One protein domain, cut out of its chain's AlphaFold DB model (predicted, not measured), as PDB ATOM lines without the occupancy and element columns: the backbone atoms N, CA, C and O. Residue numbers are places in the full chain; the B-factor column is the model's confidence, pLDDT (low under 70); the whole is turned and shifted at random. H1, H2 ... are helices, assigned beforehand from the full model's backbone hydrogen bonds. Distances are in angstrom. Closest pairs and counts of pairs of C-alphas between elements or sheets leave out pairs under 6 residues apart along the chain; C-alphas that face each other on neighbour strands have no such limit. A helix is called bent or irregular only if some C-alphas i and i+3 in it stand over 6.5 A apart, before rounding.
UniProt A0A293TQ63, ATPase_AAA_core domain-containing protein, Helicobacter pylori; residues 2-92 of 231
ATOM      1  N   ASN A   2     143.839 173.127 141.210       61.12
ATOM      2  CA  ASN A   2     143.470 173.372 142.622       61.12
ATOM      3  C   ASN A   2     143.838 174.784 143.105       61.12
ATOM      4  O   ASN A   2     143.115 175.346 143.919       61.12
ATOM      5  N   GLU A   3     144.933 175.353 142.596       73.06
ATOM      6  CA  GLU A   3     145.413 176.667 143.029       73.06
ATOM      7  C   GLU A   3     144.487 177.796 142.556       73.06
ATOM      8  O   GLU A   3     144.024 178.572 143.380       73.06
ATOM      9  N   ASP A   4     144.088 177.800 141.279       80.88
ATOM     10  CA  ASP A   4     143.137 178.784 140.731       80.88
ATOM     11  C   ASP A   4     141.775 178.747 141.446       80.88
ATOM     12  O   ASP A   4     141.180 179.782 141.719       80.88
ATOM     13  N   ILE A   5     141.288 177.546 141.789       86.88
ATOM     14  CA  ILE A   5     140.033 177.365 142.537       86.88
ATOM     15  C   ILE A   5     140.154 177.936 143.946       86.88
ATOM     16  O   ILE A   5     139.227 178.574 144.436       86.88
ATOM     17  N   PHE A   6     141.278 177.682 144.613       89.25
ATOM     18  CA  PHE A   6     141.508 178.179 145.961       89.25
ATOM     19  C   PHE A   6     141.481 179.713 145.993       89.25
ATOM     20  O   PHE A   6     140.864 180.296 146.884       89.25
ATOM     21  N   GLU A   7     142.122 180.358 145.017       88.94
ATOM     22  CA  GLU A   7     142.143 181.816 144.882       88.94
ATOM     23  C   GLU A   7     140.721 182.384 144.760       88.94
ATOM     24  O   GLU A   7     140.337 183.253 145.540       88.94
ATOM     25  N   GLU A   8     139.895 181.811 143.882       89.62
ATOM     26  CA  GLU A   8     138.497 182.227 143.693       89.62
ATOM     27  C   GLU A   8     137.619 181.982 144.929       89.62
ATOM     28  O   GLU A   8     136.778 182.815 145.277       89.62
ATOM     29  N   VAL A   9     137.808 180.849 145.615       90.62
ATOM     30  CA  VAL A   9     137.125 180.553 146.885       90.62
ATOM     31  C   VAL A   9     137.470 181.612 147.919       90.62
ATOM     32  O   VAL A   9     136.579 182.109 148.604       90.62
ATOM     33  N   PHE A  10     138.755 181.931 148.052       88.56
ATOM     34  CA  PHE A  10     139.237 182.846 149.071       88.56
ATOM     35  C   PHE A  10     138.802 184.289 148.784       88.56
ATOM     36  O   PHE A  10     138.354 184.970 149.699       88.56
ATOM     37  N   GLU A  11     138.836 184.735 147.526       88.19
ATOM     38  CA  GLU A  11     138.305 186.045 147.128       88.19
ATOM     39  C   GLU A  11     136.799 186.182 147.389       88.19
ATOM     40  O   GLU A  11     136.345 187.219 147.876       88.19
ATOM     41  N   ASP A  12     136.005 185.156 147.066       90.19
ATOM     42  CA  ASP A  12     134.568 185.158 147.359       90.19
ATOM     43  C   ASP A  12     134.309 185.119 148.873       90.19
ATOM     44  O   ASP A  12     133.378 185.762 149.361       90.19
ATOM     45  N   PHE A  13     135.130 184.379 149.621       89.88
ATOM     46  CA  PHE A  13     135.030 184.275 151.072       89.88
ATOM     47  C   PHE A  13     135.314 185.618 151.747       89.88
ATOM     48  O   PHE A  13     134.502 186.067 152.551       89.88
ATOM     49  N   ASP A  14     136.398 186.290 151.356       84.56
ATOM     50  CA  ASP A  14     136.810 187.605 151.865       84.56
ATOM     51  C   ASP A  14     135.723 188.673 151.642       84.56
ATOM     52  O   ASP A  14     135.414 189.454 152.536       84.56
ATOM     53  N   LYS A  15     135.039 188.649 150.488       84.69
ATOM     54  CA  LYS A  15     133.915 189.563 150.196       84.69
ATOM     55  C   LYS A  15     132.688 189.327 151.081       84.69
ATOM     56  O   LYS A  15     131.945 190.268 151.355       84.69
ATOM     57  N   LEU A  16     132.418 188.072 151.446       83.94
ATOM     58  CA  LEU A  16     131.247 187.694 152.248       83.94
ATOM     59  C   LEU A  16     131.507 187.822 153.746       83.94
ATOM     60  O   LEU A  16     130.580 188.062 154.522       83.94
ATOM     61  N   VAL A  17     132.763 187.668 154.137       78.12
ATOM     62  CA  VAL A  17     133.227 187.744 155.510       78.12
ATOM     63  C   VAL A  17     133.963 189.068 155.681       78.12
ATOM     64  O   VAL A  17     135.144 189.059 155.987       78.12
ATOM     65  N   ASP A  18     133.280 190.223 155.519       65.06
ATOM     66  CA  ASP A  18     133.823 191.435 156.144       65.06
ATOM     67  C   ASP A  18     132.948 192.654 156.479       65.06
ATOM     68  O   ASP A  18     132.068 193.097 155.737       65.06
ATOM     69  N   LYS A  19     133.334 193.211 157.643       53.44
ATOM     70  CA  LYS A  19     133.323 194.613 158.121       53.44
ATOM     71  C   LYS A  19     134.019 194.752 159.500       53.44
ATOM     72  O   LYS A  19     133.928 195.813 160.111       53.44
ATOM     73  N   GLY A  20     134.680 193.713 160.031       52.44
ATOM     74  CA  GLY A  20     135.099 193.688 161.444       52.44
ATOM     75  C   GLY A  20     136.364 192.899 161.776       52.44
ATOM     76  O   GLY A  20     136.820 192.989 162.914       52.44
ATOM     77  N   PHE A  21     136.956 192.171 160.827       55.91
ATOM     78  CA  PHE A  21     138.206 191.452 161.060       55.91
ATOM     79  C   PHE A  21     139.339 192.176 160.334       55.91
ATOM     80  O   PHE A  21     139.173 192.657 159.222       55.91
ATOM     81  N   ASN A  22     140.518 192.280 160.952       55.72
ATOM     82  CA  ASN A  22     141.721 192.853 160.326       55.72
ATOM     83  C   ASN A  22     142.328 191.886 159.278       55.72
ATOM     84  O   ASN A  22     143.551 191.738 159.178       55.72
ATOM     85  N   THR A  23     141.471 191.208 158.512       58.94
ATOM     86  CA  THR A  23     141.765 190.234 157.446       58.94
ATOM     87  C   THR A  23     142.858 190.749 156.526       58.94
ATOM     88  O   THR A  23     143.857 190.060 156.356       58.94
ATOM     89  N   GLN A  24     142.775 191.997 156.061       63.38
ATOM     90  CA  GLN A  24     143.764 192.607 155.161       63.38
ATOM     91  C   GLN A  24     145.207 192.580 155.694       63.38
ATOM     92  O   GLN A  24     146.149 192.425 154.920       63.38
ATOM     93  N   ARG A  25     145.416 192.696 157.014       70.38
ATOM     94  CA  ARG A  25     146.767 192.734 157.607       70.38
ATOM     95  C   ARG A  25     147.427 191.353 157.662       70.38
ATOM     96  O   ARG A  25     148.654 191.258 157.715       70.38
ATOM     97  N   HIS A  26     146.627 190.290 157.680       78.38
ATOM     98  CA  HIS A  26     147.089 188.912 157.877       78.38
ATOM     99  C   HIS A  26     146.665 187.951 156.761       78.38
ATOM    100  O   HIS A  26     146.994 186.766 156.819       78.38
ATOM    101  N   GLN A  27     146.010 188.471 155.722       77.31
ATOM    102  CA  GLN A  27     145.370 187.723 154.647       77.31
ATOM    103  C   GLN A  27     146.314 186.703 154.012       77.31
ATOM    104  O   GLN A  27     145.995 185.519 153.970       77.31
ATOM    105  N   SER A  28     147.510 187.134 153.602       81.94
ATOM    106  CA  SER A  28     148.500 186.270 152.946       81.94
ATOM    107  C   SER A  28     148.896 185.066 153.800       81.94
ATOM    108  O   SER A  28     149.087 183.979 153.267       81.94
ATOM    109  N   LYS A  29     148.976 185.249 155.123       85.19
ATOM    110  CA  LYS A  29     149.412 184.205 156.053       85.19
ATOM    111  C   LYS A  29     148.278 183.251 156.418       85.19
ATOM    112  O   LYS A  29     148.489 182.050 156.456       85.19
ATOM    113  N   ILE A  30     147.061 183.764 156.619       84.88
ATOM    114  CA  ILE A  30     145.861 182.923 156.798       84.88
ATOM    115  C   ILE A  30     145.672 182.032 155.567       84.88
ATOM    116  O   ILE A  30     145.453 180.830 155.678       84.88
ATOM    117  N   LYS A  31     145.821 182.634 154.389       86.75
ATOM    118  CA  LYS A  31     145.720 181.963 153.104       86.75
ATOM    119  C   LYS A  31     146.737 180.832 152.940       86.75
ATOM    120  O   LYS A  31     146.360 179.770 152.467       86.75
ATOM    121  N   GLU A  32     147.987 181.042 153.353       87.69
ATOM    122  CA  GLU A  32     149.045 180.020 153.349       87.69
ATOM    123  C   GLU A  32     148.625 178.772 154.141       87.69
ATOM    124  O   GLU A  32     148.629 177.676 153.595       87.69
ATOM    125  N   TYR A  33     148.131 178.936 155.372       88.31
ATOM    126  CA  TYR A  33     147.671 177.801 156.185       88.31
ATOM    127  C   TYR A  33     146.406 177.130 155.643       88.31
ATOM    128  O   TYR A  33     146.275 175.911 155.720       88.31
ATOM    129  N   LEU A  34     145.475 177.898 155.075       88.56
ATOM    130  CA  LEU A  34     144.294 177.319 154.433       88.56
ATOM    131  C   LEU A  34     144.661 176.502 153.186       88.56
ATOM    132  O   LEU A  34     143.996 175.506 152.915       88.56
ATOM    133  N   LYS A  35     145.715 176.881 152.443       89.44
ATOM    134  CA  LYS A  35     146.207 176.118 151.280       89.44
ATOM    135  C   LYS A  35     146.753 174.738 151.662       89.44
ATOM    136  O   LYS A  35     146.633 173.815 150.860       89.44
ATOM    137  N   GLU A  36     147.285 174.582 152.874       88.88
ATOM    138  CA  GLU A  36     147.775 173.295 153.399       88.88
ATOM    139  C   GLU A  36     146.646 172.285 153.680       88.88
ATOM    140  O   GLU A  36     146.889 171.085 153.850       88.88
ATOM    141  N   ILE A  37     145.390 172.742 153.728       88.88
ATOM    142  CA  ILE A  37     144.219 171.875 153.848       88.88
ATOM    143  C   ILE A  37     143.609 171.696 152.459       88.88
ATOM    144  O   ILE A  37     143.039 172.622 151.884       88.88
ATOM    145  N   GLU A  38     143.679 170.479 151.913       88.25
ATOM    146  CA  GLU A  38     143.062 170.212 150.615       88.25
ATOM    147  C   GLU A  38     141.567 170.553 150.633       88.25
ATOM    148  O   GLU A  38     140.797 170.029 151.442       88.25
ATOM    149  N   LEU A  39     141.135 171.366 149.665       88.06
ATOM    150  CA  LEU A  39     139.748 171.820 149.535       88.06
ATOM    151  C   LEU A  39     138.728 170.671 149.579       88.06
ATOM    152  O   LEU A  39     137.665 170.798 150.182       88.06
ATOM    153  N   LYS A  40     139.054 169.522 148.971       86.12
ATOM    154  CA  LYS A  40     138.184 168.335 148.973       86.12
ATOM    155  C   LYS A  40     137.942 167.799 150.385       86.12
ATOM    156  O   LYS A  40     136.813 167.421 150.689       86.12
ATOM    157  N   ASN A  41     138.956 167.827 151.246       90.44
ATOM    158  CA  ASN A  41     138.847 167.346 152.621       90.44
ATOM    159  C   ASN A  41     137.919 168.252 153.435       90.44
ATOM    160  O   ASN A  41     137.014 167.751 154.098       90.44
ATOM    161  N   VAL A  42     138.037 169.576 153.272       90.62
ATOM    162  CA  VAL A  42     137.167 170.561 153.948       90.62
ATOM    163  C   VAL A  42     135.682 170.290 153.685       90.62
ATOM    164  O   VAL A  42     134.850 170.457 154.574       90.62
ATOM    165  N   THR A  43     135.320 169.825 152.482       89.69
ATOM    166  CA  THR A  43     133.910 169.544 152.146       89.69
ATOM    167  C   THR A  43     133.294 168.374 152.913       89.69
ATOM    168  O   THR A  43     132.068 168.328 153.027       89.69
ATOM    169  N   GLY A  44     134.115 167.458 153.433       90.19
ATOM    170  CA  GLY A  44     133.678 166.323 154.251       90.19
ATOM    171  C   GLY A  44     133.792 166.551 155.761       90.19
ATOM    172  O   GLY A  44     133.192 165.795 156.521       90.19
ATOM    173  N   MET A  45     134.525 167.582 156.189       93.56
ATOM    174  CA  MET A  45     134.812 167.855 157.599       93.56
ATOM    175  C   MET A  45     133.630 168.495 158.334       93.56
ATOM    176  O   MET A  45     132.853 169.285 157.776       93.56
ATOM    177  N   GLN A  46     133.541 168.193 159.630       95.06
ATOM    178  CA  GLN A  46     132.756 168.992 160.573       95.06
ATOM    179  C   GLN A  46     133.542 170.231 161.011       95.06
ATOM    180  O   GLN A  46     134.764 170.284 160.895       95.06
ATOM    181  N   HIS A  47     132.840 171.231 161.547       95.44
ATOM    182  CA  HIS A  47     133.465 172.486 161.975       95.44
ATOM    183  C   HIS A  47     134.574 172.267 163.014       95.44
ATOM    184  O   HIS A  47     135.678 172.768 162.830       95.44
ATOM    185  N   ALA A  48     134.324 171.448 164.041       94.38
ATOM    186  CA  ALA A  48     135.320 171.132 165.069       94.38
ATOM    187  C   ALA A  48     136.581 170.463 164.489       94.38
ATOM    188  O   ALA A  48     137.692 170.870 164.807       94.38
ATOM    189  N   GLU A  49     136.410 169.498 163.582       95.25
ATOM    190  CA  GLU A  49     137.518 168.812 162.903       95.25
ATOM    191  C   GLU A  49     138.351 169.785 162.056       95.25
ATOM    192  O   GLU A  49     139.581 169.727 162.051       95.25
ATOM    193  N   PHE A  50     137.689 170.718 161.366       95.00
ATOM    194  CA  PHE A  50     138.366 171.754 160.595       95.00
ATOM    195  C   PHE A  50     139.204 172.680 161.486       95.00
ATOM    196  O   PHE A  50     140.350 172.969 161.144       95.00
ATOM    197  N   ILE A  51     138.667 173.107 162.636       92.69
ATOM    198  CA  ILE A  51     139.405 173.930 163.603       92.69
ATOM    199  C   ILE A  51     140.600 173.171 164.171       92.69
ATOM    200  O   ILE A  51     141.706 173.700 164.146       92.69
ATOM    201  N   GLU A  52     140.418 171.924 164.611       93.12
ATOM    202  CA  GLU A  52     141.518 171.092 165.116       93.12
ATOM    203  C   GLU A  52     142.626 170.928 164.073       93.12
ATOM    204  O   GLU A  52     143.817 171.055 164.383       93.12
ATOM    205  N   ARG A  53     142.244 170.695 162.812       92.19
ATOM    206  CA  ARG A  53     143.200 170.580 161.714       92.19
ATOM    207  C   ARG A  53     143.949 171.889 161.493       92.19
ATOM    208  O   ARG A  53     145.173 171.856 161.381       92.19
ATOM    209  N   LEU A  54     143.247 173.014 161.448       90.19
ATOM    210  CA  LEU A  54     143.843 174.329 161.231       90.19
ATOM    211  C   LEU A  54     144.769 174.737 162.389       90.19
ATOM    212  O   LEU A  54     145.885 175.199 162.151       90.19
ATOM    213  N   ASP A  55     144.370 174.461 163.632       90.88
ATOM    214  CA  ASP A  55     145.183 174.663 164.835       90.88
ATOM    215  C   ASP A  55     146.455 173.805 164.836       90.88
ATOM    216  O   ASP A  55     147.500 174.259 165.309       90.88
ATOM    217  N   SER A  56     146.388 172.573 164.316       90.56
ATOM    218  CA  SER A  56     147.543 171.664 164.251       90.56
ATOM    219  C   SER A  56     148.649 172.149 163.307       90.56
ATOM    220  O   SER A  56     149.802 171.755 163.468       90.56
ATOM    221  N   LEU A  57     148.310 173.016 162.347       88.31
ATOM    222  CA  LEU A  57     149.252 173.571 161.373       88.31
ATOM    223  C   LEU A  57     149.998 174.805 161.906       88.31
ATOM    224  O   LEU A  57     150.992 175.223 161.313       88.31
ATOM    225  N   ILE A  58     149.539 175.405 163.009       87.38
ATOM    226  CA  ILE A  58     150.054 176.686 163.504       87.38
ATOM    227  C   ILE A  58     150.833 176.488 164.805       87.38
ATOM    228  O   ILE A  58     150.270 176.362 165.892       87.38
ATOM    229  N   GLU A  59     152.161 176.544 164.703       83.88
ATOM    230  CA  GLU A  59     153.055 176.424 165.862       83.88
ATOM    231  C   GLU A  59     153.005 177.663 166.777       83.88
ATOM    232  O   GLU A  59     152.990 177.553 168.004       83.88
ATOM    233  N   ASN A  60     152.951 178.869 166.197       83.88
ATOM    234  CA  ASN A  60     152.972 180.123 166.954       83.88
ATOM    235  C   ASN A  60     151.563 180.672 167.215       83.88
ATOM    236  O   ASN A  60     151.101 181.601 166.548       83.88
ATOM    237  N   LYS A  61     150.928 180.150 168.264       83.00
ATOM    238  CA  LYS A  61     149.587 180.563 168.714       83.00
ATOM    239  C   LYS A  61     149.523 181.948 169.375       83.00
ATOM    240  O   LYS A  61     148.451 182.389 169.747       83.00
ATOM    241  N   LYS A  62     150.651 182.646 169.552       80.75
ATOM    242  CA  LYS A  62     150.680 184.019 170.107       80.75
ATOM    243  C   LYS A  62     150.713 185.100 169.026       80.75
ATOM    244  O   LYS A  62     150.781 186.288 169.337       80.75
ATOM    245  N   ALA A  63     150.750 184.710 167.756       83.31
ATOM    246  CA  ALA A  63     150.850 185.649 166.657       83.31
ATOM    247  C   ALA A  63     149.494 186.305 166.352       83.31
ATOM    248  O   ALA A  63     148.463 185.645 166.350       83.31
ATOM    249  N   ALA A  64     149.497 187.591 165.991       82.25
ATOM    250  CA  ALA A  64     148.270 188.335 165.681       82.25
ATOM    251  C   ALA A  64     147.436 187.728 164.528       82.25
ATOM    252  O   ALA A  64     146.212 187.853 164.511       82.25
ATOM    253  N   PHE A  65     148.083 187.024 163.587       83.31
ATOM    254  CA  PHE A  65     147.373 186.304 162.525       83.31
ATOM    255  C   PHE A  65     146.587 185.099 163.057       83.31
ATOM    256  O   PHE A  65     145.546 184.784 162.491       83.31
ATOM    257  N   TYR A  66     147.078 184.433 164.111       85.94
ATOM    258  CA  TYR A  66     146.417 183.275 164.714       85.94
ATOM    259  C   TYR A  66     145.109 183.703 165.371       85.94
ATOM    260  O   TYR A  66     144.068 183.134 165.067       85.94
ATOM    261  N   GLU A  67     145.151 184.771 166.172       84.75
ATOM    262  CA  GLU A  67     143.951 185.366 166.772       84.75
ATOM    263  C   GLU A  67     142.940 185.768 165.695       84.75
ATOM    264  O   GLU A  67     141.779 185.396 165.775       84.75
ATOM    265  N   THR A  68     143.398 186.426 164.620       85.25
ATOM    266  CA  THR A  68     142.523 186.822 163.502       85.25
ATOM    267  C   THR A  68     141.901 185.614 162.797       85.25
ATOM    268  O   THR A  68     140.722 185.632 162.461       85.25
ATOM    269  N   MET A  69     142.683 184.558 162.555       86.00
ATOM    270  CA  MET A  69     142.199 183.324 161.935       86.00
ATOM    271  C   MET A  69     141.141 182.652 162.809       86.00
ATOM    272  O   MET A  69     140.078 182.282 162.309       86.00
ATOM    273  N   LYS A  70     141.416 182.541 164.110       86.31
ATOM    274  CA  LYS A  70     140.517 181.936 165.086       86.31
ATOM    275  C   LYS A  70     139.208 182.717 165.189       86.31
ATOM    276  O   LYS A  70     138.139 182.142 165.052       86.31
ATOM    277  N   ASP A  71     139.295 184.034 165.301       86.50
ATOM    278  CA  ASP A  71     138.157 184.953 165.310       86.50
ATOM    279  C   ASP A  71     137.230 184.790 164.088       86.50
ATOM    280  O   ASP A  71     136.000 184.902 164.195       86.50
ATOM    281  N   ILE A  72     137.816 184.503 162.920       88.19
ATOM    282  CA  ILE A  72     137.080 184.216 161.691       88.19
ATOM    283  C   ILE A  72     136.449 182.826 161.771       88.19
ATOM    284  O   ILE A  72     135.237 182.708 161.605       88.19
ATOM    285  N   PHE A  73     137.236 181.775 161.991       90.06
ATOM    286  CA  PHE A  73     136.761 180.408 161.792       90.06
ATOM    287  C   PHE A  73     136.076 179.784 163.008       90.06
ATOM    288  O   PHE A  73     135.287 178.875 162.789       90.06
ATOM    289  N   ASP A  74     136.237 180.285 164.238       88.81
ATOM    290  CA  ASP A  74     135.481 179.824 165.425       88.81
ATOM    291  C   ASP A  74     133.966 180.010 165.252       88.81
ATOM    292  O   ASP A  74     133.152 179.357 165.906       88.81
ATOM    293  N   ARG A  75     133.557 180.892 164.338       89.88
ATOM    294  CA  ARG A  75     132.158 181.056 163.962       89.88
ATOM    295  C   ARG A  75     131.768 179.974 162.969       89.88
ATOM    296  O   ARG A  75     132.160 180.021 161.803       89.88
ATOM    297  N   GLU A  76     130.891 179.071 163.400       91.75
ATOM    298  CA  GLU A  76     130.378 177.991 162.550       91.75
ATOM    299  C   GLU A  76     129.840 178.518 161.208       91.75
ATOM    300  O   GLU A  76     130.120 177.947 160.157       91.75
ATOM    301  N   ILE A  77     129.144 179.660 161.210       91.00
ATOM    302  CA  ILE A  77     128.620 180.278 159.985       91.00
ATOM    303  C   ILE A  77     129.718 180.607 158.963       91.00
ATOM    304  O   ILE A  77     129.514 180.395 157.770       91.00
ATOM    305  N   HIS A  78     130.893 181.071 159.394       91.94
ATOM    306  CA  HIS A  78     131.997 181.365 158.480       91.94
ATOM    307  C   HIS A  78     132.592 180.079 157.913       91.94
ATOM    308  O   HIS A  78     132.823 179.996 156.709       91.94
ATOM    309  N   PHE A  79     132.755 179.041 158.734       93.62
ATOM    310  CA  PHE A  79     133.154 177.729 158.231       93.62
ATOM    311  C   PHE A  79     132.154 177.182 157.196       93.62
ATOM    312  O   PHE A  79     132.564 176.718 156.132       93.62
ATOM    313  N   GLN A  80     130.846 177.293 157.450       93.75
ATOM    314  CA  GLN A  80     129.821 176.854 156.495       93.75
ATOM    315  C   GLN A  80     129.874 177.657 155.187       93.75
ATOM    316  O   GLN A  80     129.790 177.061 154.112       93.75
ATOM    317  N   ILE A  81     130.068 178.981 155.248       93.44
ATOM    318  CA  ILE A  81     130.259 179.823 154.055       93.44
ATOM    319  C   ILE A  81     131.488 179.350 153.272       93.44
ATOM    320  O   ILE A  81     131.377 179.089 152.074       93.44
ATOM    321  N   TYR A  82     132.630 179.177 153.942       93.31
ATOM    322  CA  TYR A  82     133.859 178.689 153.319       93.31
ATOM    323  C   TYR A  82     133.637 177.333 152.634       93.31
ATOM    324  O   TYR A  82     133.915 177.177 151.444       93.31
ATOM    325  N   ARG A  83     133.022 176.372 153.337       95.00
ATOM    326  CA  ARG A  83     132.709 175.035 152.807       95.00
ATOM    327  C   ARG A  83     131.786 175.086 151.587       95.00
ATOM    328  O   ARG A  83     131.999 174.353 150.620       95.00
ATOM    329  N   LEU A  84     130.759 175.937 151.612       93.88
ATOM    330  CA  LEU A  84     129.825 176.102 150.494       93.88
ATOM    331  C   LEU A  84     130.487 176.759 149.280       93.88
ATOM    332  O   LEU A  84     130.224 176.333 148.155       93.88
ATOM    333  N   LEU A  85     131.370 177.739 149.484       94.00
ATOM    334  CA  LEU A  85     132.148 178.345 148.401       94.00
ATOM    335  C   LEU A  85     133.089 177.328 147.753       94.00
ATOM    336  O   LEU A  85     133.151 177.253 146.525       94.00
ATOM    337  N   ILE A  86     133.747 176.486 148.553       92.56
ATOM    338  CA  ILE A  86     134.546 175.372 148.033       92.56
ATOM    339  C   ILE A  86     133.686 174.452 147.162       92.56
ATOM    340  O   ILE A  86     134.067 174.136 146.035       92.56
ATOM    341  N   LEU A  87     132.509 174.041 147.648       91.69
ATOM    342  CA  LEU A  87     131.596 173.192 146.883       91.69
ATOM    343  C   LEU A  87     131.128 173.862 145.585       91.69
ATOM    344  O   LEU A  87     131.115 173.199 144.549       91.69
ATOM    345  N   LYS A  88     130.776 175.153 145.625       91.94
ATOM    346  CA  LYS A  88     130.382 175.957 144.457       91.94
ATOM    347  C   LYS A  88     131.475 175.936 143.387       91.94
ATOM    348  O   LYS A  88     131.185 175.625 142.233       91.94
ATOM    349  N   HIS A  89     132.721 176.215 143.767       90.88
ATOM    350  CA  HIS A  89     133.835 176.313 142.820       90.88
ATOM    351  C   HIS A  89     134.319 174.944 142.323       90.88
ATOM    352  O   HIS A  89     134.502 174.764 141.119       90.88
ATOM    353  N   LEU A  90     134.421 173.932 143.195       87.06
ATOM    354  CA  LEU A  90     134.766 172.558 142.791       87.06
ATOM    355  C   LEU A  90     133.706 171.920 141.879       87.06
ATOM    356  O   LEU A  90     134.022 171.028 141.089       87.06
ATOM    357  N   ARG A  91     132.443 172.344 141.996       86.00
ATOM    358  CA  ARG A  91     131.326 171.863 141.169       86.00
ATOM    359  C   ARG A  91     130.981 172.813 140.025       86.00
ATOM    360  O   ARG A  91     129.923 172.647 139.422       86.00
ATOM    361  N   ASN A  92     131.857 173.758 139.688       85.56
ATOM    362  CA  ASN A  92     131.667 174.616 138.527       85.56
ATOM    363  C   ASN A  92     131.862 173.801 137.232       85.56
ATOM    364  O   ASN A  92     132.970 173.651 136.711       85.56
TER     365      ASN A  92
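Overview. This is residues 2 to 92 of the 231 residues of the protein "ATPase_AAA_core domain-containing protein" of Helicobacter pylori (UniProt A0A293TQ63). Six helices pack at crossed angles around a shared middle: H1 crosses H6, H2 and H5 meet near their first residues at a wide angle, and H4 with the short H3 covers another side. The 91 printed residues hold H1 to H6 in chain order and no named strand, an all-helix class. The whole is compact, with a radius of gyration of the C-alphas of 12.2 A and spans of 37 by 26 by 23 A.

Along the chain. Find C-alpha 2 at (143.470, 173.372, 142.622); from there H1 runs 21.1 A to residue 16. H2, residues 23 to 35, is 16.0 A long and irregular, with C-alphas 25 and 28 8.2 A apart. Next come H3, residues 39 to 42, 5.3 A; H4, residues 47 to 56, 14.3 A; and H5, residues 64 to 73, 14.5 A. H6, residues 76 to 90, runs 21.0 A to C-alpha 90 at (134.766, 172.558, 142.791).

Arrangement. Look first at H6, the hub. It touches H1, closest C-alphas Val 9 and Leu 85 at 5.7 A, at a steep tilt of 42 degrees, opposite ways. With residues 83 to 86 alone H6 only just touches H3, with 3 pairs of C-alphas within 8 A, the closest Val 42 and Arg 83 at 6.4 A. H2 touches H5, closest C-alphas His 26 and Phe 65 at 5.3 A; at 72 degrees they are only just about perpendicular. H4 and H5 are close but not clearly touching. H1 and H4 are apart. Every O i to N i+4 pair is within hydrogen-bond range in H1, H4, H5 and H6; H2 has 7 of 9, and H3 is too short for such a pair.

Size, cuts and confidence. The C-alphas of Lys 62 and Asn 92 are the two farthest apart, at 38.0 A. The printed part has no cut and no long link. Look for pLDDT under 70 at residue 2 and residues 18 to 24.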